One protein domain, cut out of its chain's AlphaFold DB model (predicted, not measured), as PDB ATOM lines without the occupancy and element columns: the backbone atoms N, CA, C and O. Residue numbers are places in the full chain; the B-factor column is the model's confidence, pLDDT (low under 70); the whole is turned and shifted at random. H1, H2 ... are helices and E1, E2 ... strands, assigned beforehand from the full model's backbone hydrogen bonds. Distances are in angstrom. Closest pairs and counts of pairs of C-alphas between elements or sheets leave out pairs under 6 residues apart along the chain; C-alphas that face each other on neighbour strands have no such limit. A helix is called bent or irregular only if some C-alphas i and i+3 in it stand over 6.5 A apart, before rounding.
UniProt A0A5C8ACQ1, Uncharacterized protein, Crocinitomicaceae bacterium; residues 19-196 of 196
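What this domain is: This is residues 19 to 196 of the 196 residues of an uncharacterized protein of Crocinitomicaceae bacterium (UniProt A0A5C8ACQ1). The model is a long rod with a head of strands at one end, a stalk of crossed helices, H2, H5 and H6, and at the far end H1, of which residues 19 to 24 stick out. The head holds the sheet E1 E4 E5 E6, with the short H3 over it, and a small hairpin, E2 and E3; the stalk is built of H2, H5 and the bent H6, and residues 19 to 24 of H1 stand free. The printed part has 178 residues with six named helices and six named strands, in the order H1 H2 E1 E2 E3 H3 E4 E5 E6 H4 H5 H6, and the class is mixed, helices and strands. Both sheets, the four strands in the order E1 - E4 - E5 - E6 and the two strands E2 - E3, are antiparallel. The whole is loose, with a radius of gyration of the C-alphas of 22.8 A, and spans 82 by 31 by 27 A.

Where its parts are: In the larger sheet E5, residues 120 to 130, is the longest strand at 29.6 A and begins with C-alpha 120 at (-31.899, 115.080, 41.995). E6, residues 133 to 140, measures 23.2 A, E4, residues 110 to 113, 9.8 A, and E1, residues 65 to 67, 6.9 A. E2 is residues 87 to 89, 6.3 A, E3 residues 92 to 94, 6.7 A, and H3 residues 98 to 102, 6.0 A. H2, residues 35 to 60, is 38.1 A long; H4 is residues 145 to 148, 5.2 A. H5, residues 151 to 164, is 20.3 A long and only just irregular: C-alphas 156 and 159 are 6.6 A apart. H6, residues 170 to 195, was assigned by its hydrogen bonds as one helix but is bent, with C-alphas 181 and 184 6.5 A apart; its arms are H6a, residues 170 to 181, 16.6 A, and H6b, residues 184 to 195, 16.7 A. H1, residues 19 to 32, 20.0 A, begins with C-alpha 19 at (12.013, 109.483, 2.211).

How they stand to each other: E4, E5 and E6 form a meander, each strand the antiparallel neighbour of the one before. Between E4 and E5, N 110 and O 124 are 2.8 A apart, and between E5 and E6, N 125 and O 137 are 3.0 A apart, both within hydrogen-bond range. E1 is an edge strand beside E4, with N 66 and O 111 at 2.9 A; in the hairpin of E2 and E3, N 87 and O 94 are 2.8 A apart. H3 is on the sheet, over E5, at a height over the sheet of 8.7 A; their closest C-alphas, Asp 100 and Met 127, are 6.1 A apart. H4 only grazes the sheet, with residues 145 to 147, and only just touches H2, with 3 pairs of C-alphas within 8 A, the closest Val 59 and Phe 146 at 5.6 A. H2 is the hub. It touches H5, closest C-alphas Val 45 and Pro 159 at 5.2 A, opposite ways at a steep tilt of 35.2 degrees, only just beyond shallow. H5 touches H6a with residues 158 to 162 alone, closest C-alphas Pro 159 and Ser 179 at 5.6 A, at a steep tilt of 54 degrees, opposite ways. H1 is close to H2 but not clearly touching, closest C-alphas Ile 32 and Trp 38 at 6.4 A. Every O i to N i+4 pair is within hydrogen-bond range in H1, H2, H3, H6a and H6b, and 7 of 10 are in H5; H4 is too short for such a pair.

The domain as a whole: The C-alphas farthest apart, those of Lys 20 and Glu 131, are 82.6 A apart. The printed part has no cut and ends at residue 196, the chain's last. The link from E1 to E2, 19 residues, is long. The mean pLDDT of the printed part is 88.2, and residues 194 to 196 are under 70.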
ATOM      1  N   GLU A  19      12.269 110.927   2.114       90.19
ATOM      2  CA  GLU A  19      12.013 109.483   2.211       90.19
ATOM      3  C   GLU A  19      12.383 108.923   3.587       90.19
ATOM      4  O   GLU A  19      11.650 108.095   4.128       90.19
ATOM      5  N   LYS A  20      13.496 109.384   4.173       89.12
ATOM      6  CA  LYS A  20      13.901 108.991   5.526       89.12
ATOM      7  C   LYS A  20      12.901 109.480   6.574       89.12
ATOM      8  O   LYS A  20      12.435 108.674   7.371       89.12
ATOM      9  N   GLU A  21      12.520 110.756   6.515       85.25
ATOM     10  CA  GLU A  21      11.501 111.345   7.396       85.25
ATOM     11  C   GLU A  21      10.177 110.579   7.291       85.25
ATOM     12  O   GLU A  21       9.583 110.215   8.302       85.25
ATOM     13  N   GLN A  22       9.750 110.228   6.077       85.25
ATOM     14  CA  GLN A  22       8.509 109.485   5.871       85.25
ATOM     15  C   GLN A  22       8.569 108.055   6.434       85.25
ATOM     16  O   GLN A  22       7.570 107.558   6.957       85.25
ATOM     17  N   ARG A  23       9.724 107.380   6.366       85.50
ATOM     18  CA  ARG A  23       9.913 106.068   7.011       85.50
ATOM     19  C   ARG A  23       9.860 106.179   8.530       85.50
ATOM     20  O   ARG A  23       9.130 105.415   9.156       85.50
ATOM     21  N   GLU A  24      10.565 107.150   9.103       85.56
ATOM     22  CA  GLU A  24      10.564 107.404  10.549       85.56
ATOM     23  C   GLU A  24       9.149 107.740  11.053       85.56
ATOM     24  O   GLU A  24       8.701 107.202  12.069       85.56
ATOM     25  N   GLU A  25       8.389 108.549  10.308       82.56
ATOM     26  CA  GLU A  25       6.985 108.832  10.615       82.56
ATOM     27  C   GLU A  25       6.104 107.576  10.537       82.56
ATOM     28  O   GLU A  25       5.237 107.389  11.395       82.56
ATOM     29  N   ASN A  26       6.312 106.709   9.537       84.81
ATOM     30  CA  ASN A  26       5.547 105.466   9.380       84.81
ATOM     31  C   ASN A  26       5.805 104.507  10.546       84.81
ATOM     32  O   ASN A  26       4.863 103.946  11.108       84.81
ATOM     33  N   GLU A  27       7.070 104.334  10.930       86.06
ATOM     34  CA  GLU A  27       7.468 103.491  12.059       86.06
ATOM     35  C   GLU A  27       6.911 104.028  13.378       86.06
ATOM     36  O   GLU A  27       6.351 103.273  14.183       86.06
ATOM     37  N   PHE A  28       6.996 105.345  13.590       82.50
ATOM     38  CA  PHE A  28       6.397 105.991  14.750       82.50
ATOM     39  C   PHE A  28       4.883 105.764  14.787       82.50
ATOM     40  O   PHE A  28       4.346 105.345  15.815       82.50
ATOM     41  N   TYR A  29       4.196 105.978  13.663       83.12
ATOM     42  CA  TYR A  29       2.756 105.776  13.541       83.12
ATOM     43  C   TYR A  29       2.340 104.328  13.812       83.12
ATOM     44  O   TYR A  29       1.371 104.087  14.541       83.12
ATOM     45  N   GLN A  30       3.080 103.353  13.283       84.19
ATOM     46  CA  GLN A  30       2.850 101.944  13.591       84.19
ATOM     47  C   GLN A  30       3.020 101.681  15.084       84.19
ATOM     48  O   GLN A  30       2.143 101.063  15.684       84.19
ATOM     49  N   ARG A  31       4.065 102.217  15.721       82.62
ATOM     50  CA  ARG A  31       4.294 102.054  17.164       82.62
ATOM     51  C   ARG A  31       3.147 102.611  18.011       82.62
ATOM     52  O   ARG A  31       2.711 101.943  18.941       82.62
ATOM     53  N   ILE A  32       2.627 103.799  17.693       81.06
ATOM     54  CA  ILE A  32       1.536 104.415  18.476       81.06
ATOM     55  C   ILE A  32       0.151 103.823  18.177       81.06
ATOM     56  O   ILE A  32      -0.779 104.003  18.966       81.06
ATOM     57  N   THR A  33      -0.001 103.127  17.047       81.62
ATOM     58  CA  THR A  33      -1.266 102.511  16.619       81.62
ATOM     59  C   THR A  33      -1.275 100.984  16.688       81.62
ATOM     60  O   THR A  33      -2.213 100.350  16.193       81.62
ATOM     61  N   SER A  34      -0.266 100.398  17.327       80.25
ATOM     62  CA  SER A  34      -0.157  98.970  17.609       80.25
ATOM     63  C   SER A  34       0.229  98.734  19.074       80.25
ATOM     64  O   SER A  34       0.586  99.658  19.808       80.25
ATOM     65  N   GLY A  35       0.083  97.491  19.530       87.06
ATOM     66  CA  GLY A  35       0.452  97.089  20.886       87.06
ATOM     67  C   GLY A  35      -0.472  97.610  21.993       87.06
ATOM     68  O   GLY A  35      -1.634  97.962  21.776       87.06
ATOM     69  N   TRP A  36       0.064  97.623  23.216       86.44
ATOM     70  CA  TRP A  36      -0.704  97.864  24.440       86.44
ATOM     71  C   TRP A  36      -1.249  99.292  24.558       86.44
ATOM     72  O   TRP A  36      -2.406  99.484  24.921       86.44
ATOM     73  N   GLN A  37      -0.463 100.308  24.181       85.06
ATOM     74  CA  GLN A  37      -0.910 101.707  24.241       85.06
ATOM     75  C   GLN A  37      -2.123 101.969  23.338       85.06
ATOM     76  O   GLN A  37      -3.009 102.747  23.687       85.06
ATOM     77  N   TRP A  38      -2.182 101.311  22.178       89.81
ATOM     78  CA  TRP A  38      -3.333 101.408  21.286       89.81
ATOM     79  C   TRP A  38      -4.563 100.698  21.858       89.81
ATOM     80  O   TRP A  38      -5.676 101.203  21.726       89.81
ATOM     81  N   MET A  39      -4.374  99.561  22.534       90.62
ATOM     82  CA  MET A  39      -5.457  98.879  23.251       90.62
ATOM     83  C   MET A  39      -6.029  99.748  24.376       90.62
ATOM     84  O   MET A  39      -7.245  99.903  24.443       90.62
ATOM     85  N   LEU A  40      -5.180 100.386  25.191       90.62
ATOM     86  CA  LEU A  40      -5.627 101.333  26.222       90.62
ATOM     87  C   LEU A  40      -6.442 102.484  25.625       90.62
ATOM     88  O   LEU A  40      -7.512 102.813  26.130       90.62
ATOM     89  N   PHE A  41      -5.987 103.057  24.508       92.06
ATOM     90  CA  PHE A  41      -6.743 104.105  23.830       92.06
ATOM     91  C   PHE A  41      -8.123 103.617  23.362       92.06
ATOM     92  O   PHE A  41      -9.107 104.326  23.549       92.06
ATOM     93  N   LYS A  42      -8.241 102.399  22.817       92.56
ATOM     94  CA  LYS A  42      -9.551 101.828  22.451       92.56
ATOM     95  C   LYS A  42     -10.485 101.694  23.652       92.56
ATOM     96  O   LYS A  42     -11.672 101.978  23.514       92.56
ATOM     97  N   VAL A  43      -9.964 101.280  24.809       93.69
ATOM     98  CA  VAL A  43     -10.748 101.200  26.052       93.69
ATOM     99  C   VAL A  43     -11.267 102.583  26.438       93.69
ATOM    100  O   VAL A  43     -12.457 102.728  26.704       93.69
ATOM    101  N   VAL A  44     -10.413 103.609  26.378       93.44
ATOM    102  CA  VAL A  44     -10.818 105.005  26.611       93.44
ATOM    103  C   VAL A  44     -11.910 105.440  25.632       93.44
ATOM    104  O   VAL A  44     -12.908 106.016  26.048       93.44
ATOM    105  N   VAL A  45     -11.767 105.138  24.340       94.69
ATOM    106  CA  VAL A  45     -12.772 105.479  23.318       94.69
ATOM    107  C   VAL A  45     -14.113 104.813  23.612       94.69
ATOM    108  O   VAL A  45     -15.148 105.480  23.566       94.69
ATOM    109  N   ALA A  46     -14.103 103.516  23.924       95.19
ATOM    110  CA  ALA A  46     -15.307 102.765  24.261       95.19
ATOM    111  C   ALA A  46     -15.989 103.343  25.509       95.19
ATOM    112  O   ALA A  46     -17.193 103.589  25.491       95.19
ATOM    113  N   PHE A  47     -15.210 103.640  26.553       94.81
ATOM    114  CA  PHE A  47     -15.707 104.260  27.776       94.81
ATOM    115  C   PHE A  47     -16.315 105.643  27.517       94.81
ATOM    116  O   PHE A  47     -17.458 105.885  27.893       94.81
ATOM    117  N   CYS A  48     -15.604 106.539  26.826       93.69
ATOM    118  CA  CYS A  48     -16.113 107.878  26.522       93.69
ATOM    119  C   CYS A  48     -17.377 107.822  25.656       93.69
ATOM    120  O   CYS A  48     -18.310 108.585  25.884       93.69
ATOM    121  N   THR A  49     -17.448 106.882  24.711       94.25
ATOM    122  CA  THR A  49     -18.632 106.683  23.862       94.25
ATOM    123  C   THR A  49     -19.827 106.196  24.679       94.25
ATOM    124  O   THR A  49     -20.927 106.724  24.530       94.25
ATOM    125  N   LEU A  50     -19.618 105.245  25.596       94.31
ATOM    126  CA  LEU A  50     -20.654 104.820  26.536       94.31
ATOM    127  C   LEU A  50     -21.119 105.994  27.407       94.31
ATOM    128  O   LEU A  50     -22.319 106.202  27.576       94.31
ATOM    129  N   MET A  51     -20.182 106.803  27.903       91.38
ATOM    130  CA  MET A  51     -20.497 107.969  28.724       91.38
ATOM    131  C   MET A  51     -21.258 109.054  27.964       91.38
ATOM    132  O   MET A  51     -22.107 109.711  28.565       91.38
ATOM    133  N   ILE A  52     -21.035 109.225  26.658       92.75
ATOM    134  CA  ILE A  52     -21.871 110.104  25.824       92.75
ATOM    135  C   ILE A  52     -23.318 109.637  25.866       92.75
ATOM    136  O   ILE A  52     -24.206 110.442  26.132       92.75
ATOM    137  N   VAL A  53     -23.559 108.346  25.637       93.12
ATOM    138  CA  VAL A  53     -24.914 107.784  25.636       93.12
ATOM    139  C   VAL A  53     -25.564 107.960  27.008       93.12
ATOM    140  O   VAL A  53     -26.651 108.529  27.097       93.12
ATOM    141  N   VAL A  54     -24.877 107.553  28.079       91.62
ATOM    142  CA  VAL A  54     -25.385 107.652  29.457       91.62
ATOM    143  C   VAL A  54     -25.685 109.103  29.836       91.62
ATOM    144  O   VAL A  54     -26.801 109.406  30.246       91.62
ATOM    145  N   SER A  55     -24.731 110.020  29.648       89.88
ATOM    146  CA  SER A  55     -24.915 111.441  29.979       89.88
ATOM    147  C   SER A  55     -26.007 112.108  29.144       89.88
ATOM    148  O   SER A  55     -26.734 112.956  29.652       89.88
ATOM    149  N   THR A  56     -26.167 111.717  27.879       91.75
ATOM    150  CA  THR A  56     -27.243 112.234  27.022       91.75
ATOM    151  C   THR A  56     -28.608 111.788  27.533       91.75
ATOM    152  O   THR A  56     -29.519 112.608  27.625       91.75
ATOM    153  N   ILE A  57     -28.751 110.515  27.919       92.25
ATOM    154  CA  ILE A  57     -29.987 110.002  28.524       92.25
ATOM    155  C   ILE A  57     -30.268 110.724  29.843       92.25
ATOM    156  O   ILE A  57     -31.380 111.201  30.047       92.25
ATOM    157  N   GLU A  58     -29.262 110.865  30.706       90.50
ATOM    158  CA  GLU A  58     -29.385 111.569  31.986       90.50
ATOM    159  C   GLU A  58     -29.882 113.016  31.820       90.50
ATOM    160  O   GLU A  58     -30.727 113.482  32.589       90.50
ATOM    161  N   VAL A  59     -29.395 113.729  30.799       88.75
ATOM    162  CA  VAL A  59     -29.778 115.122  30.530       88.75
ATOM    163  C   VAL A  59     -31.153 115.226  29.872       88.75
ATOM    164  O   VAL A  59     -31.966 116.050  30.295       88.75
ATOM    165  N   LEU A  60     -31.443 114.417  28.852       91.50
ATOM    166  CA  LEU A  60     -32.649 114.587  28.034       91.50
ATOM    167  C   LEU A  60     -33.882 113.891  28.609       91.50
ATOM    168  O   LEU A  60     -34.996 114.369  28.409       91.50
ATOM    169  N   VAL A  61     -33.701 112.786  29.328       93.69
ATOM    170  CA  VAL A  61     -34.810 112.007  29.880       93.69
ATOM    171  C   VAL A  61     -35.013 112.381  31.340       93.69
ATOM    172  O   VAL A  61     -34.064 112.466  32.123       93.69
ATOM    173  N   ASP A  62     -36.263 112.626  31.710       92.88
ATOM    174  CA  ASP A  62     -36.655 112.839  33.097       92.88
ATOM    175  C   ASP A  62     -37.057 111.507  33.734       92.88
ATOM    176  O   ASP A  62     -37.766 110.693  33.142       92.88
ATOM    177  N   GLY A  63     -36.552 111.266  34.941       92.50
ATOM    178  CA  GLY A  63     -36.910 110.113  35.749       92.50
ATOM    179  C   GLY A  63     -38.178 110.355  36.580       92.50
ATOM    180  O   GLY A  63     -38.983 111.241  36.280       92.50
ATOM    181  N   PRO A  64     -38.391 109.562  37.645       94.62
ATOM    182  CA  PRO A  64     -39.549 109.709  38.508       94.62
ATOM    183  C   PRO A  64     -39.537 111.084  39.171       94.62
ATOM    184  O   PRO A  64     -38.485 111.622  39.518       94.62
ATOM    185  N   THR A  65     -40.730 111.631  39.367       95.75
ATOM    186  CA  THR A  65     -40.929 112.878  40.101       95.75
ATOM    187  C   THR A  65     -41.617 112.570  41.420       95.75
ATOM    188  O   THR A  65     -42.608 111.841  41.457       95.75
ATOM    189  N   LYS A  66     -41.088 113.118  42.513       94.81
ATOM    190  CA  LYS A  66     -41.604 112.915  43.867       94.81
ATOM    191  C   LYS A  66     -41.947 114.261  44.484       94.81
ATOM    192  O   LYS A  66     -41.142 115.186  44.440       94.81
ATOM    193  N   LYS A  67     -43.128 114.372  45.091       94.31
ATOM    194  CA  LYS A  67     -43.453 115.533  45.927       94.31
ATOM    195  C   LYS A  67     -42.610 115.498  47.194       94.31
ATOM    196  O   LYS A  67     -42.515 114.450  47.837       94.31
ATOM    197  N   ILE A  68     -42.026 116.633  47.548       93.94
ATOM    198  CA  ILE A  68     -41.194 116.766  48.743       93.94
ATOM    199  C   ILE A  68     -41.802 117.813  49.678       93.94
ATOM    200  O   ILE A  68     -42.414 118.770  49.208       93.94
ATOM    201  N   PRO A  69     -41.683 117.634  51.004       91.75
ATOM    202  CA  PRO A  69     -42.151 118.638  51.940       91.75
ATOM    203  C   PRO A  69     -41.187 119.826  51.941       91.75
ATOM    204  O   PRO A  69     -39.979 119.643  51.831       91.75
ATOM    205  N   GLU A  70     -41.699 121.034  52.160       87.50
ATOM    206  CA  GLU A  70     -40.883 122.253  52.146       87.50
ATOM    207  C   GLU A  70     -39.688 122.206  53.107       87.50
ATOM    208  O   GLU A  70     -38.594 122.640  52.764       87.50
ATOM    209  N   LYS A  71     -39.862 121.599  54.285       88.44
ATOM    210  CA  LYS A  71     -38.787 121.406  55.272       88.44
ATOM    211  C   LYS A  71     -37.575 120.621  54.745       88.44
ATOM    212  O   LYS A  71     -36.526 120.642  55.380       88.44
ATOM    213  N   ALA A  72     -37.726 119.886  53.640       89.19
ATOM    214  CA  ALA A  72     -36.619 119.199  52.980       89.19
ATOM    215  C   ALA A  72     -35.722 120.166  52.186       89.19
ATOM    216  O   ALA A  72     -34.568 119.834  51.935       89.19
ATOM    217  N   CYS A  73     -36.224 121.354  51.835       90.00
ATOM    218  CA  CYS A  73     -35.480 122.408  51.157       90.00
ATOM    219  C   CYS A  73     -34.766 123.287  52.185       90.00
ATOM    220  O   CYS A  73     -35.308 124.282  52.672       90.00
ATOM    221  N   LYS A  74     -33.534 122.916  52.538       91.31
ATOM    222  CA  LYS A  74     -32.730 123.679  53.493       91.31
ATOM    223  C   LYS A  74     -32.158 124.907  52.799       91.31
ATOM    224  O   LYS A  74     -31.445 124.788  51.812       91.31
ATOM    225  N   ILE A  75     -32.447 126.095  53.319       88.62
ATOM    226  CA  ILE A  75     -31.852 127.328  52.794       88.62
ATOM    227  C   ILE A  75     -30.429 127.434  53.339       88.62
ATOM    228  O   ILE A  75     -30.244 127.595  54.547       88.62
ATOM    229  N   ASN A  76     -29.440 127.375  52.451       84.62
ATOM    230  CA  ASN A  76     -28.062 127.673  52.805       84.62
ATOM    231  C   ASN A  76     -27.902 129.200  52.897       84.62
ATOM    232  O   ASN A  76     -28.206 129.921  51.946       84.62
ATOM    233  N   ARG A  77     -27.486 129.691  54.068       80.69
ATOM    234  CA  ARG A  77     -27.285 131.124  54.344       80.69
ATOM    235  C   ARG A  77     -25.820 131.545  54.306       80.69
ATOM    236  O   ARG A  77     -25.554 132.738  54.362       80.69
ATOM    237  N   ASP A  78     -24.898 130.594  54.196       81.44
ATOM    238  CA  ASP A  78     -23.462 130.872  54.162       81.44
ATOM    239  C   ASP A  78     -23.038 131.438  52.801       81.44
ATOM    240  O   ASP A  78     -21.984 132.055  52.673       81.44
ATOM    241  N   TRP A  79     -23.848 131.200  51.766       76.50
ATOM    242  CA  TRP A  79     -23.611 131.650  50.400       76.50
ATOM    243  C   TRP A  79     -24.680 132.659  49.990       76.50
ATOM    244  O   TRP A  79     -25.848 132.313  49.797       76.50
ATOM    245  N   GLU A  80     -24.272 133.911  49.813       75.62
ATOM    246  CA  GLU A  80     -25.125 134.936  49.222       75.62
ATOM    247  C   GLU A  80     -24.990 134.907  47.702       75.62
ATOM    248  O   GLU A  80     -23.916 135.135  47.146       75.62
ATOM    249  N   TYR A  81     -26.103 134.641  47.019       80.12
ATOM    250  CA  TYR A  81     -26.194 134.769  45.573       80.12
ATOM    251  C   TYR A  81     -27.232 135.833  45.236       80.12
ATOM    252  O   TYR A  81     -28.417 135.686  45.541       80.12
ATOM    253  N   THR A  82     -26.784 136.933  44.632       84.19
ATOM    254  CA  THR A  82     -27.642 138.073  44.312       84.19
ATOM    255  C   THR A  82     -28.877 137.617  43.534       84.19
ATOM    256  O   THR A  82     -28.770 136.915  42.528       84.19
ATOM    257  N   TRP A  83     -30.056 138.023  44.014       86.00
ATOM    258  CA  TRP A  83     -31.367 137.705  43.431       86.00
ATOM    259  C   TRP A  83     -31.774 136.224  43.436       86.00
ATOM    260  O   TRP A  83     -32.804 135.893  42.853       86.00
ATOM    261  N   HIS A  84     -31.043 135.342  44.121       90.81
ATOM    262  CA  HIS A  84     -31.350 133.912  44.186       90.81
ATOM    263  C   HIS A  84     -31.330 133.392  45.628       90.81
ATOM    264  O   HIS A  84     -30.722 133.976  46.526       90.81
ATOM    265  N   LYS A  85     -32.021 132.276  45.871       90.31
ATOM    266  CA  LYS A  85     -31.939 131.539  47.139       90.31
ATOM    267  C   LYS A  85     -31.183 130.245  46.924       90.31
ATOM    268  O   LYS A  85     -31.565 129.466  46.067       90.31
ATOM    269  N   VAL A  86     -30.145 130.004  47.719       91.44
ATOM    270  CA  VAL A  86     -29.397 128.746  47.674       91.44
ATOM    271  C   VAL A  86     -30.133 127.710  48.517       91.44
ATOM    272  O   VAL A  86     -30.274 127.864  49.732       91.44
ATOM    273  N   LEU A  87     -30.632 126.668  47.863       92.31
ATOM    274  CA  LEU A  87     -31.348 125.561  48.481       92.31
ATOM    275  C   LEU A  87     -30.500 124.299  48.401       92.31
ATOM    276  O   LEU A  87     -30.038 123.934  47.325       92.31
ATOM    277  N   ASP A  88     -30.352 123.618  49.527       91.38
ATOM    278  CA  ASP A  88     -29.840 122.259  49.612       91.38
ATOM    279  C   ASP A  88     -31.022 121.294  49.785       91.38
ATOM    280  O   ASP A  88     -31.777 121.365  50.764       91.38
ATOM    281  N   VAL A  89     -31.198 120.418  48.796       90.62
ATOM    282  CA  VAL A  89     -32.220 119.371  48.761       90.62
ATOM    283  C   VAL A  89     -31.518 118.042  48.504       90.62
ATOM    284  O   VAL A  89     -30.990 117.817  47.419       90.62
ATOM    285  N   GLU A  90     -31.521 117.148  49.495       88.06
ATOM    286  CA  GLU A  90     -30.866 115.827  49.409       88.06
ATOM    287  C   GLU A  90     -29.370 115.906  49.011       88.06
ATOM    288  O   GLU A  90     -28.881 115.056  48.274       88.06
ATOM    289  N   GLY A  91     -28.638 116.933  49.467       86.19
ATOM    290  CA  GLY A  91     -27.223 117.148  49.122       86.19
ATOM    291  C   GLY A  91     -27.011 117.801  47.752       86.19
ATOM    292  O   GLY A  91     -25.878 118.035  47.338       86.19
ATOM    293  N   SER A  92     -28.092 118.107  47.029       88.94
ATOM    294  CA  SER A  92     -28.057 118.778  45.731       88.94
ATOM    295  C   SER A  92     -28.439 120.247  45.860       88.94
ATOM    296  O   SER A  92     -29.459 120.594  46.452       88.94
ATOM    297  N   MET A  93     -27.628 121.112  45.250       90.31
ATOM    298  CA  MET A  93     -27.834 122.556  45.289       90.31
ATOM    299  C   MET A  93     -28.754 123.029  44.156       90.31
ATOM    300  O   MET A  93     -28.527 122.721  42.984       90.31
ATOM    301  N   PHE A  94     -29.754 123.834  44.501       92.56
ATOM    302  CA  PHE A  94     -30.642 124.540  43.577       92.56
ATOM    303  C   PHE A  94     -30.633 126.031  43.903       92.56
ATOM    304  O   PHE A  94     -30.496 126.412  45.064       92.56
ATOM    305  N   THR A  95     -30.781 126.882  42.889       92.94
ATOM    306  CA  THR A  95     -30.735 128.340  43.071       92.94
ATOM    307  C   THR A  95     -31.901 129.037  42.376       92.94
ATOM    308  O   THR A  95     -31.655 129.760  41.412       92.94
ATOM    309  N   PRO A  96     -33.159 128.833  42.813       93.12
ATOM    310  CA  PRO A  96     -34.292 129.578  42.271       93.12
ATOM    311  C   PRO A  96     -34.128 131.083  42.464       93.12
ATOM    312  O   PRO A  96     -33.511 131.543  43.436       93.12
ATOM    313  N   ASN A  97     -34.753 131.851  41.573       92.50
ATOM    314  CA  ASN A  97     -34.897 133.287  41.758       92.50
ATOM    315  C   ASN A  97     -35.611 133.591  43.089       92.50
ATOM    316  O   ASN A  97     -36.542 132.895  43.499       92.50
ATOM    317  N   ILE A  98     -35.171 134.641  43.783       90.38
ATOM    318  CA  ILE A  98     -35.697 135.009  45.099       90.38
ATOM    319  C   ILE A  98     -37.189 135.356  45.067       90.38
ATOM    320  O   ILE A  98     -37.896 135.036  46.023       90.38
ATOM    321  N   VAL A  99     -37.668 135.986  43.993       90.38
ATOM    322  CA  VAL A  99     -39.076 136.373  43.838       90.38
ATOM    323  C   VAL A  99     -39.931 135.125  43.657       90.38
ATOM    324  O   VAL A  99     -40.896 134.927  44.396       90.38
ATOM    325  N   ASP A 100     -39.512 134.242  42.754       91.75
ATOM    326  CA  ASP A 100     -40.205 132.989  42.453       91.75
ATOM    327  C   ASP A 100     -40.274 132.090  43.687       91.75
ATOM    328  O   ASP A 100     -41.333 131.560  44.029       91.75
ATOM    329  N   TRP A 101     -39.155 131.968  44.407       91.25
ATOM    330  CA  TRP A 101     -39.110 131.193  45.640       91.25
ATOM    331  C   TRP A 101     -40.014 131.793  46.715       91.25
ATOM    332  O   TRP A 101     -40.712 131.048  47.399       91.25
ATOM    333  N   SER A 102     -40.036 133.119  46.874       89.81
ATOM    334  CA  SER A 102     -40.855 133.785  47.899       89.81
ATOM    335  C   SER A 102     -42.357 133.673  47.620       89.81
ATOM    336  O   SER A 102     -43.134 133.563  48.561       89.81
ATOM    337  N   ASN A 103     -42.755 133.626  46.345       92.19
ATOM    338  CA  ASN A 103     -44.151 133.503  45.909       92.19
ATOM    339  C   ASN A 103     -44.585 132.053  45.624       92.19
ATOM    340  O   ASN A 103     -45.640 131.823  45.016       92.19
ATOM    341  N   ARG A 104     -43.785 131.059  46.031       92.81
ATOM    342  CA  ARG A 104     -44.083 129.637  45.810       92.81
ATOM    343  C   ARG A 104     -45.339 129.184  46.561       92.81
ATOM    344  O   ARG A 104     -45.679 129.687  47.628       92.81
ATOM    345  N   ILE A 105     -45.982 128.146  46.042       91.38
ATOM    346  CA  ILE A 105     -47.031 127.393  46.732       91.38
ATOM    347  C   ILE A 105     -46.367 126.215  47.446       91.38
ATOM    348  O   ILE A 105     -45.893 125.283  46.796       91.38
ATOM    349  N   GLU A 106     -46.364 126.226  48.777       86.31
ATOM    350  CA  GLU A 106     -45.621 125.264  49.612       86.31
ATOM    351  C   GLU A 106     -45.963 123.790  49.310       86.31
ATOM    352  O   GLU A 106     -45.096 122.918  49.308       86.31
ATOM    353  N   SER A 107     -47.223 123.495  48.972       88.00
ATOM    354  CA  SER A 107     -47.704 122.138  48.665       88.00
ATOM    355  C   SER A 107     -47.386 121.644  47.244       88.00
ATOM    356  O   SER A 107     -47.704 120.501  46.895       88.00
ATOM    357  N   SER A 108     -46.777 122.491  46.408       91.50
ATOM    358  CA  SER A 108     -46.508 122.208  44.991       91.50
ATOM    359  C   SER A 108     -45.079 121.733  44.702       91.50
ATOM    360  O   SER A 108     -44.777 121.378  43.563       91.50
ATOM    361  N   ILE A 109     -44.208 121.711  45.714       94.31
ATOM    362  CA  ILE A 109     -42.786 121.415  45.536       94.31
ATOM    363  C   ILE A 109     -42.595 119.935  45.186       94.31
ATOM    364  O   ILE A 109     -43.077 119.021  45.864       94.31
ATOM    365  N   SER A 110     -41.862 119.689  44.108       95.50
ATOM    366  CA  SER A 110     -41.533 118.352  43.639       95.50
ATOM    367  C   SER A 110     -40.125 118.292  43.071       95.50
ATOM    368  O   SER A 110     -39.617 119.261  42.513       95.50
ATOM    369  N   LEU A 111     -39.498 117.133  43.218       95.19
ATOM    370  CA  LEU A 111     -38.153 116.863  42.748       95.19
ATOM    371  C   LEU A 111     -38.225 115.817  41.644       95.19
ATOM    372  O   LEU A 111     -38.800 114.742  41.837       95.19
ATOM    373  N   THR A 112     -37.659 116.135  40.486       95.56
ATOM    374  CA  THR A 112     -37.484 115.183  39.390       95.56
ATOM    375  C   THR A 112     -36.082 114.613  39.470       95.56
ATOM    376  O   THR A 112     -35.094 115.354  39.490       95.56
ATOM    377  N   TYR A 113     -36.002 113.289  39.510       93.12
ATOM    378  CA  TYR A 113     -34.742 112.561  39.559       93.12
ATOM    379  C   TYR A 113     -34.251 112.228  38.156       93.12
ATOM    380  O   TYR A 113     -35.022 112.163  37.197       93.12
ATOM    381  N   SER A 114     -32.956 111.979  38.041       91.44
ATOM    382  CA  SER A 114     -32.371 111.461  36.820       91.44
ATOM    383  C   SER A 114     -32.740 109.978  36.601       91.44
ATOM    384  O   SER A 114     -33.070 109.259  37.556       91.44
ATOM    385  N   PRO A 115     -32.789 109.505  35.346       90.00
ATOM    386  CA  PRO A 115     -33.335 108.190  35.015       90.00
ATOM    387  C   PRO A 115     -32.449 107.016  35.459       90.00
ATOM    388  O   PRO A 115     -32.989 106.009  35.920       90.00
ATOM    389  N   ILE A 116     -31.125 107.130  35.337       89.25
ATOM    390  CA  ILE A 116     -30.144 106.067  35.597       89.25
ATOM    391  C   ILE A 116     -29.569 106.223  37.002       89.25
ATOM    392  O   ILE A 116     -29.699 105.308  37.812       89.25
ATOM    393  N   PHE A 117     -28.974 107.379  37.316       86.50
ATOM    394  CA  PHE A 117     -28.303 107.580  38.610       86.50
ATOM    395  C   PHE A 117     -29.264 107.874  39.762       86.50
ATOM    396  O   PHE A 117     -28.864 107.804  40.920       86.50
ATOM    397  N   ARG A 118     -30.539 108.163  39.462       89.00
ATOM    398  CA  ARG A 118     -31.574 108.483  40.460       89.00
ATOM    399  C   ARG A 118     -31.181 109.649  41.372       89.00
ATOM    400  O   ARG A 118     -31.649 109.731  42.501       89.00
ATOM    401  N   THR A 119     -30.365 110.569  40.870       88.94
ATOM    402  CA  THR A 119     -29.953 111.776  41.596       88.94
ATOM    403  C   THR A 119     -30.915 112.930  41.315       88.94
ATOM    404  O   THR A 119     -31.463 112.985  40.209       88.94
ATOM    405  N   PRO A 120     -31.116 113.874  42.251       91.00
ATOM    406  CA  PRO A 120     -31.899 115.080  41.995       91.00
ATOM    407  C   PRO A 120     -31.410 115.827  40.748       91.00
ATOM    408  O   PRO A 120     -30.231 116.164  40.634       91.00
ATOM    409  N   LYS A 121     -32.321 116.073  39.804       91.69
ATOM    410  CA  LYS A 121     -32.032 116.736  38.523       91.69
ATOM    411  C   LYS A 121     -32.722 118.090  38.422       91.69
ATOM    412  O   LYS A 121     -32.078 119.073  38.064       91.69
ATOM    413  N   LYS A 122     -34.021 118.134  38.739       94.44
ATOM    414  CA  LYS A 122     -34.847 119.346  38.656       94.44
ATOM    415  C   LYS A 122     -35.652 119.547  39.926       94.44
ATOM    416  O   LYS A 122     -36.214 118.586  40.450       94.44
ATOM    417  N   LEU A 123     -35.762 120.794  40.353       94.25
ATOM    418  CA  LEU A 123     -36.701 121.245  41.364       94.25
ATOM    419  C   LEU A 123     -37.858 121.947  40.653       94.25
ATOM    420  O   LEU A 123     -37.647 122.938  39.963       94.25
ATOM    421  N   ASN A 124     -39.075 121.440  40.825       95.25
ATOM    422  CA  ASN A 124     -40.275 122.034  40.248       95.25
ATOM    423  C   ASN A 124     -41.190 122.544  41.357       95.25
ATOM    424  O   ASN A 124     -41.455 121.834  42.331       95.25
ATOM    425  N   PHE A 125     -41.724 123.743  41.184       94.69
ATOM    426  CA  PHE A 125     -42.729 124.311  42.075       94.69
ATOM    427  C   PHE A 125     -43.647 125.251  41.298       94.69
ATOM    428  O   PHE A 125     -43.305 125.741  40.223       94.69
ATOM    429  N   ALA A 126     -44.845 125.480  41.821       93.31
ATOM    430  CA  ALA A 126     -45.741 126.505  41.314       93.31
ATOM    431  C   ALA A 126     -45.548 127.791  42.120       93.31
ATOM    432  O   ALA A 126     -45.422 127.741  43.344       93.31
ATOM    433  N   MET A 127     -45.572 128.936  41.450       92.06
ATOM    434  CA  MET A 127     -45.603 130.256  42.074       92.06
ATOM    435  C   MET A 127     -46.904 130.982  41.747       92.06
ATOM    436  O   MET A 127     -47.488 130.782  40.679       92.06
ATOM    437  N   LYS A 128     -47.361 131.835  42.664       89.44
ATOM    438  CA  LYS A 128     -48.500 132.727  42.431       89.44
ATOM    439  C   LYS A 128     -48.007 134.012  41.774       89.44
ATOM    440  O   LYS A 128     -47.177 134.708  42.346       89.44
ATOM    441  N   ILE A 129     -48.534 134.320  40.590       84.88
ATOM    442  CA  ILE A 129     -48.305 135.614  39.931       84.88
ATOM    443  C   ILE A 129     -49.362 136.612  40.414       84.88
ATOM    444  O   ILE A 129     -49.023 137.705  40.841       84.88
ATOM    445  N   ASN A 130     -50.629 136.192  40.388       83.06
ATOM    446  CA  ASN A 130     -51.804 136.932  40.858       83.06
ATOM    447  C   ASN A 130     -52.736 135.964  41.611       83.06
ATOM    448  O   ASN A 130     -52.485 134.759  41.626       83.06
ATOM    449  N   GLU A 131     -53.848 136.453  42.173       75.38
ATOM    450  CA  GLU A 131     -54.817 135.621  42.916       75.38
ATOM    451  C   GLU A 131     -55.332 134.410  42.114       75.38
ATOM    452  O   GLU A 131     -55.507 133.332  42.680       75.38
ATOM    453  N   ASN A 132     -55.478 134.558  40.791       79.56
ATOM    454  CA  ASN A 132     -56.035 133.527  39.907       79.56
ATOM    455  C   ASN A 132     -55.008 132.865  38.975       79.56
ATOM    456  O   ASN A 132     -55.358 131.921  38.267       79.56
ATOM    457  N   THR A 133     -53.757 133.336  38.949       85.62
ATOM    458  CA  THR A 133     -52.755 132.873  37.976       85.62
ATOM    459  C   THR A 133     -51.563 132.254  38.683       85.62
ATOM    460  O   THR A 133     -50.879 132.910  39.472       85.62
ATOM    461  N   THR A 134     -51.284 130.997  38.344       88.88
ATOM    462  CA  THR A 134     -50.092 130.277  38.798       88.88
ATOM    463  C   THR A 134     -49.148 130.035  37.630       88.88
ATOM    464  O   THR A 134     -49.586 129.873  36.492       88.88
ATOM    465  N   SER A 135     -47.849 130.043  37.910       89.44
ATOM    466  CA  SER A 135     -46.806 129.704  36.944       89.44
ATOM    467  C   SER A 135     -45.956 128.565  37.475       89.44
ATOM    468  O   SER A 135     -45.708 128.482  38.678       89.44
ATOM    469  N   HIS A 136     -45.524 127.684  36.581       91.44
ATOM    470  CA  HIS A 136     -44.648 126.571  36.909       91.44
ATOM    471  C   HIS A 136     -43.196 126.985  36.708       91.44
ATOM    472  O   HIS A 136     -42.801 127.371  35.610       91.44
ATOM    473  N   VAL A 137     -42.411 126.871  37.772       92.62
ATOM    474  CA  VAL A 137     -40.979 127.152  37.770       92.62
ATOM    475  C   VAL A 137     -40.231 125.831  37.845       92.62
ATOM    476  O   VAL A 137     -40.587 124.943  38.626       92.62
ATOM    477  N   VAL A 138     -39.213 125.701  36.997       92.69
ATOM    478  CA  VAL A 138     -38.355 124.522  36.896       92.69
ATOM    479  C   VAL A 138     -36.913 124.979  37.020       92.69
ATOM    480  O   VAL A 138     -36.403 125.672  36.144       92.69
ATOM    481  N   GLU A 139     -36.257 124.552  38.088       91.56
ATOM    482  CA  GLU A 139     -34.854 124.844  38.351       91.56
ATOM    483  C   GLU A 139     -33.997 123.603  38.151       91.56
ATOM    484  O   GLU A 139     -34.279 122.538  38.703       91.56
ATOM    485  N   MET A 140     -32.923 123.739  37.380       90.44
ATOM    486  CA  MET A 140     -31.937 122.672  37.196       90.44
ATOM    487  C   MET A 140     -30.952 122.648  38.367       90.44
ATOM    488  O   MET A 140     -30.595 123.690  38.922       90.44
ATOM    489  N   ARG A 141     -30.469 121.455  38.727       89.75
ATOM    490  CA  ARG A 141     -29.417 121.292  39.742       89.75
ATOM    491  C   ARG A 141     -28.170 122.090  39.347       89.75
ATOM    492  O   ARG A 141     -27.622 121.899  38.258       89.75
ATOM    493  N   GLN A 142     -27.683 122.928  40.257       85.06
ATOM    494  CA  GLN A 142     -26.452 123.693  40.070       85.06
ATOM    495  C   GLN A 142     -25.207 122.811  40.175       85.06
ATOM    496  O   GLN A 142     -25.235 121.744  40.786       85.06
ATOM    497  N   MET A 143     -24.113 123.266  39.554       76.31
ATOM    498  CA  MET A 143     -22.821 122.558  39.526       76.31
ATOM    499  C   MET A 143     -22.939 121.083  39.104       76.31
ATOM    500  O   MET A 143     -22.251 120.211  39.624       76.31
ATOM    501  N   SER A 144     -23.835 120.795  38.161       80.50
ATOM    502  CA  SER A 144     -24.099 119.443  37.676       80.50
ATOM    503  C   SER A 144     -23.760 119.303  36.194       80.50
ATOM    504  O   SER A 144     -23.682 120.291  35.454       80.50
ATOM    505  N   ILE A 145     -23.642 118.054  35.734       78.81
ATOM    506  CA  ILE A 145     -23.495 117.722  34.308       78.81
ATOM    507  C   ILE A 145     -24.622 118.292  33.439       78.81
ATOM    508  O   ILE A 145     -24.423 118.496  32.243       78.81
ATOM    509  N   PHE A 146     -25.785 118.582  34.032       82.00
ATOM    510  CA  PHE A 146     -26.950 119.104  33.322       82.00
ATOM    511  C   PHE A 146     -26.711 120.519  32.787       82.00
ATOM    512  O   PHE A 146     -27.169 120.834  31.693       82.00
ATOM    513  N   ASN A 147     -25.920 121.335  33.490       82.06
ATOM    514  CA  ASN A 147     -25.600 122.704  33.064       82.06
ATOM    515  C   ASN A 147     -24.454 122.764  32.041       82.06
ATOM    516  O   ASN A 147     -24.251 123.788  31.399       82.06
ATOM    517  N   TRP A 148     -23.694 121.676  31.894       82.38
ATOM    518  CA  TRP A 148     -22.558 121.583  30.969       82.38
ATOM    519  C   TRP A 148     -22.954 120.974  29.621       82.38
ATOM    520  O   TRP A 148     -22.116 120.831  28.725       82.38
ATOM    521  N   PHE A 149     -24.224 120.607  29.460       83.56
ATOM    522  CA  PHE A 149     -24.770 120.183  28.184       83.56
ATOM    523  C   PHE A 149     -24.868 121.378  27.217       83.56
ATOM    524  O   PHE A 149     -25.336 122.441  27.624       83.56
ATOM    525  N   PRO A 150     -24.485 121.238  25.932       89.06
ATOM    526  CA  PRO A 150     -23.954 120.042  25.263       89.06
ATOM    527  C   PRO A 150     -22.413 119.963  25.235       89.06
ATOM    528  O   PRO A 150     -21.848 119.072  24.599       89.06
ATOM    529  N   ALA A 151     -21.712 120.911  25.865       88.25
ATOM    530  CA  ALA A 151     -20.256 121.024  25.786       88.25
ATOM    531  C   ALA A 151     -19.547 119.745  26.262       88.25
ATOM    532  O   ALA A 151     -18.635 119.263  25.589       88.25
ATOM    533  N   PHE A 152     -20.001 119.148  27.368       87.00
ATOM    534  CA  PHE A 152     -19.435 117.901  27.893       87.00
ATOM    535  C   PHE A 152     -19.503 116.747  26.875       87.00
ATOM    536  O   PHE A 152     -18.513 116.050  26.655       87.00
ATOM    537  N   GLN A 153     -20.634 116.588  26.184       89.00
ATOM    538  CA  GLN A 153     -20.829 115.560  25.158       89.00
ATOM    539  C   GLN A 153     -19.898 115.778  23.963       89.00
ATOM    540  O   GLN A 153     -19.330 114.818  23.444       89.00
ATOM    541  N   ILE A 154     -19.689 117.034  23.555       91.25
ATOM    542  CA  ILE A 154     -18.760 117.376  22.469       91.25
ATOM    543  C   ILE A 154     -17.327 116.974  22.839       91.25
ATOM    544  O   ILE A 154     -16.630 116.376  22.017       91.25
ATOM    545  N   PHE A 155     -16.889 117.228  24.076       89.69
ATOM    546  CA  PHE A 155     -15.559 116.805  24.526       89.69
ATOM    547  C   PHE A 155     -15.401 115.284  24.518       89.69
ATOM    548  O   PHE A 155     -14.384 114.771  24.045       89.69
ATOM    549  N   LEU A 156     -16.416 114.546  24.970       91.25
ATOM    550  CA  LEU A 156     -16.389 113.084  24.965       91.25
ATOM    551  C   LEU A 156     -16.393 112.466  23.555       91.25
ATOM    552  O   LEU A 156     -16.034 111.296  23.414       91.25
ATOM    553  N   LEU A 157     -16.763 113.220  22.511       92.94
ATOM    554  CA  LEU A 157     -16.710 112.754  21.118       92.94
ATOM    555  C   LEU A 157     -15.290 112.791  20.537       92.94
ATOM    556  O   LEU A 157     -15.008 112.062  19.586       92.94
ATOM    557  N   ILE A 158     -14.374 113.585  21.101       91.75
ATOM    558  CA  ILE A 158     -13.005 113.743  20.581       91.75
ATOM    559  C   ILE A 158     -12.252 112.402  20.478       91.75
ATOM    560  O   ILE A 158     -11.683 112.141  19.412       91.75
ATOM    561  N   PRO A 159     -12.252 111.511  21.494       91.69
ATOM    562  CA  PRO A 159     -11.624 110.195  21.382       91.69
ATOM    563  C   PRO A 159     -12.226 109.356  20.249       91.69
ATOM    564  O   PRO A 159     -11.485 108.749  19.475       91.69
ATOM    565  N   LEU A 160     -13.557 109.359  20.108       92.75
ATOM    566  CA  LEU A 160     -14.263 108.606  19.069       92.75
ATOM    567  C   LEU A 160     -13.915 109.117  17.667       92.75
ATOM    568  O   LEU A 160     -13.554 108.330  16.794       92.75
ATOM    569  N   ILE A 161     -13.947 110.435  17.464       91.25
ATOM    570  CA  ILE A 161     -13.541 111.074  16.205       91.25
ATOM    571  C   ILE A 161     -12.078 110.737  15.898       91.25
ATOM    572  O   ILE A 161     -11.750 110.369  14.773       91.25
ATOM    573  N   THR A 162     -11.196 110.792  16.897       90.50
ATOM    574  CA  THR A 162      -9.773 110.452  16.740       90.50
ATOM    575  C   THR A 162      -9.578 108.986  16.346       90.50
ATOM    576  O   THR A 162      -8.701 108.674  15.541       90.50
ATOM    577  N   PHE A 163     -10.406 108.083  16.874       90.56
ATOM    578  CA  PHE A 163     -10.388 106.667  16.520       90.56
ATOM    579  C   PHE A 163     -10.888 106.408  15.091       90.56
ATOM    580  O   PHE A 163     -10.231 105.679  14.348       90.56
ATOM    581  N   ILE A 164     -12.006 107.026  14.689       88.81
ATOM    582  CA  ILE A 164     -12.595 106.875  13.346       88.81
ATOM    583  C   ILE A 164     -11.679 107.491  12.283       88.81
ATOM    584  O   ILE A 164     -11.360 106.854  11.280       88.81
ATOM    585  N   PHE A 165     -11.195 108.712  12.511       85.50
ATOM    586  CA  PHE A 165     -10.310 109.429  11.590       85.50
ATOM    587  C   PHE A 165      -8.831 109.161  11.881       85.50
ATOM    588  O   PHE A 165      -7.996 110.067  11.812       85.50
ATOM    589  N   LYS A 166      -8.499 107.900  12.173       78.81
ATOM    590  CA  LYS A 166      -7.128 107.417  12.345       78.81
ATOM    591  C   LYS A 166      -6.304 107.730  11.084       78.81
ATOM    592  O   LYS A 166      -6.402 107.049  10.064       78.81
ATOM    593  N   ARG A 167      -5.511 108.803  11.141       77.12
ATOM    594  CA  ARG A 167      -4.652 109.295  10.053       77.12
ATOM    595  C   ARG A 167      -3.261 109.588  10.594       77.12
ATOM    596  O   ARG A 167      -3.119 110.082  11.709       77.12
ATOM    597  N   GLN A 168      -2.241 109.349   9.777       76.81
ATOM    598  CA  GLN A 168      -0.852 109.678  10.086       76.81
ATOM    599  C   GLN A 168      -0.625 111.191   9.965       76.81
ATOM    600  O   GLN A 168      -0.105 111.698   8.978       76.81
ATOM    601  N   LYS A 169      -1.125 111.933  10.953       82.06
ATOM    602  CA  LYS A 169      -0.939 113.378  11.089       82.06
ATOM    603  C   LYS A 169      -0.546 113.707  12.531       82.06
ATOM    604  O   LYS A 169      -1.043 113.040  13.440       82.06
ATOM    605  N   PRO A 170       0.239 114.770  12.777       80.56
ATOM    606  CA  PRO A 170       0.595 115.197  14.135       80.56
ATOM    607  C   PRO A 170      -0.623 115.410  15.046       80.56
ATOM    608  O   PRO A 170      -0.610 115.022  16.214       80.56
ATOM    609  N   TRP A 171      -1.720 115.926  14.476       83.75
ATOM    610  CA  TRP A 171      -3.005 116.092  15.162       83.75
ATOM    611  C   TRP A 171      -3.541 114.793  15.781       83.75
ATOM    612  O   TRP A 171      -4.068 114.823  16.886       83.75
ATOM    613  N   PHE A 172      -3.378 113.647  15.112       87.12
ATOM    614  CA  PHE A 172      -3.855 112.365  15.631       87.12
ATOM    615  C   PHE A 172      -3.140 111.982  16.928       87.12
ATOM    616  O   PHE A 172      -3.787 111.574  17.891       87.12
ATOM    617  N   ASN A 173      -1.813 112.150  16.986       85.75
ATOM    618  CA  ASN A 173      -1.068 111.842  18.203       85.75
ATOM    619  C   ASN A 173      -1.436 112.809  19.336       85.75
ATOM    620  O   ASN A 173      -1.657 112.364  20.459       85.75
ATOM    621  N   PHE A 174      -1.574 114.103  19.032       88.19
ATOM    622  CA  PHE A 174      -2.024 115.099  20.004       88.19
ATOM    623  C   PHE A 174      -3.407 114.757  20.568       88.19
ATOM    624  O   PHE A 174      -3.560 114.633  21.780       88.19
ATOM    625  N   ALA A 175      -4.396 114.518  19.703       88.75
ATOM    626  CA  ALA A 175      -5.759 114.208  20.119       88.75
ATOM    627  C   ALA A 175      -5.840 112.891  20.906       88.75
ATOM    628  O   ALA A 175      -6.564 112.810  21.899       88.75
ATOM    629  N   ARG A 176      -5.047 111.875  20.535       90.88
ATOM    630  CA  ARG A 176      -4.934 110.609  21.278       90.88
ATOM    631  C   ARG A 176      -4.391 110.836  22.690       90.88
ATOM    632  O   ARG A 176      -4.969 110.340  23.653       90.88
ATOM    633  N   VAL A 177      -3.292 111.580  22.820       89.00
ATOM    634  CA  VAL A 177      -2.676 111.874  24.123       89.00
ATOM    635  C   VAL A 177      -3.600 112.740  24.975       89.00
ATOM    636  O   VAL A 177      -3.843 112.392  26.125       89.00
ATOM    637  N   ALA A 178      -4.192 113.793  24.409       90.56
ATOM    638  CA  ALA A 178      -5.171 114.630  25.098       90.56
ATOM    639  C   ALA A 178      -6.387 113.815  25.572       90.56
ATOM    640  O   ALA A 178      -6.857 113.991  26.694       90.56
ATOM    641  N   SER A 179      -6.853 112.860  24.762       91.19
ATOM    642  CA  SER A 179      -7.945 111.960  25.144       91.19
ATOM    643  C   SER A 179      -7.602 111.114  26.371       91.19
ATOM    644  O   SER A 179      -8.422 110.980  27.272       91.19
ATOM    645  N   MET A 180      -6.386 110.562  26.426       90.50
ATOM    646  CA  MET A 180      -5.954 109.705  27.535       90.50
ATOM    647  C   MET A 180      -5.573 110.496  28.791       90.50
ATOM    648  O   MET A 180      -5.831 110.031  29.894       90.50
ATOM    649  N   ALA A 181      -4.954 111.667  28.638       91.44
ATOM    650  CA  ALA A 181      -4.395 112.437  29.750       91.44
ATOM    651  C   ALA A 181      -5.356 113.487  30.323       91.44
ATOM    652  O   ALA A 181      -5.215 113.861  31.482       91.44
ATOM    653  N   ILE A 182      -6.314 113.976  29.528       91.06
ATOM    654  CA  ILE A 182      -7.210 115.074  29.922       91.06
ATOM    655  C   ILE A 182      -8.660 114.606  29.904       91.06
ATOM    656  O   ILE A 182      -9.331 114.647  30.931       91.06
ATOM    657  N   ILE A 183      -9.145 114.127  28.752       90.81
ATOM    658  CA  ILE A 183     -10.574 113.828  28.577       90.81
ATOM    659  C   ILE A 183     -10.993 112.679  29.488       90.81
ATOM    660  O   ILE A 183     -11.975 112.805  30.216       90.81
ATOM    661  N   PHE A 184     -10.246 111.577  29.495       90.88
ATOM    662  CA  PHE A 184     -10.593 110.419  30.309       90.88
ATOM    663  C   PHE A 184     -10.550 110.710  31.823       90.88
ATOM    664  O   PHE A 184     -11.580 110.516  32.471       90.88
ATOM    665  N   PRO A 185      -9.459 111.258  32.402       91.31
ATOM    666  CA  PRO A 185      -9.446 111.644  33.815       91.31
ATOM    667  C   PRO A 185     -10.503 112.695  34.163       91.31
ATOM    668  O   PRO A 185     -11.163 112.571  35.190       91.31
ATOM    669  N   GLY A 186     -10.722 113.686  33.293       88.38
ATOM    670  CA  GLY A 186     -11.772 114.687  33.483       88.38
ATOM    671  C   GLY A 186     -13.168 114.065  33.519       88.38
ATOM    672  O   GLY A 186     -13.986 114.423  34.357       88.38
ATOM    673  N   THR A 187     -13.423 113.064  32.675       87.88
ATOM    674  CA  THR A 187     -14.689 112.315  32.673       87.88
ATOM    675  C   THR A 187     -14.880 111.545  33.977       87.88
ATOM    676  O   THR A 187     -15.959 111.595  34.560       87.88
ATOM    677  N   LEU A 188     -13.837 110.865  34.464       88.81
ATOM    678  CA  LEU A 188     -13.880 110.166  35.752       88.81
ATOM    679  C   LEU A 188     -14.141 111.129  36.913       88.81
ATOM    680  O   LEU A 188     -14.952 110.827  37.783       88.81
ATOM    681  N   MET A 189     -13.499 112.297  36.895       86.69
ATOM    682  CA  MET A 189     -13.707 113.346  37.890       86.69
ATOM    683  C   MET A 189     -15.162 113.828  37.881       86.69
ATOM    684  O   MET A 189     -15.797 113.878  38.930       86.69
ATOM    685  N   VAL A 190     -15.726 114.105  36.702       81.44
ATOM    686  CA  VAL A 190     -17.133 114.507  36.558       81.44
ATOM    687  C   VAL A 190     -18.086 113.437  37.094       81.44
ATOM    688  O   VAL A 190     -19.024 113.773  37.814       81.44
ATOM    689  N   ILE A 191     -17.846 112.158  36.792       80.81
ATOM    690  CA  ILE A 191     -18.652 111.051  37.330       80.81
ATOM    691  C   ILE A 191     -18.559 111.019  38.856       80.81
ATOM    692  O   ILE A 191     -19.586 110.945  39.524       80.81
ATOM    693  N   PHE A 192     -17.346 111.113  39.402       80.88
ATOM    694  CA  PHE A 192     -17.118 111.090  40.842       80.88
ATOM    695  C   PHE A 192     -17.886 112.209  41.559       80.88
ATOM    696  O   PHE A 192     -18.598 111.928  42.515       80.88
ATOM    697  N   PHE A 193     -17.827 113.445  41.054       74.06
ATOM    698  CA  PHE A 193     -18.574 114.574  41.626       74.06
ATOM    699  C   PHE A 193     -20.080 114.537  41.358       74.06
ATOM    700  O   PHE A 193     -20.828 115.210  42.054       74.06
ATOM    701  N   SER A 194     -20.535 113.797  40.345       69.44
ATOM    702  CA  SER A 194     -21.970 113.665  40.057       69.44
ATOM    703  C   SER A 194     -22.640 112.575  40.896       69.44
ATOM    704  O   SER A 194     -23.846 112.650  41.125       69.44
ATOM    705  N   LEU A 195     -21.875 111.555  41.306       64.62
ATOM    706  CA  LEU A 195     -22.329 110.454  42.162       64.62
ATOM    707  C   LEU A 195     -22.234 110.766  43.664       64.62
ATOM    708  O   LEU A 195     -22.880 110.074  44.451       64.62
ATOM    709  N   LEU A 196     -21.428 111.760  44.046       54.59
ATOM    710  CA  LEU A 196     -21.386 112.357  45.386       54.59
ATOM    711  C   LEU A 196     -22.484 113.418  45.555       54.59
ATOM    712  O   LEU A 196     -22.992 113.504  46.692       54.59
TER     713      LEU A 196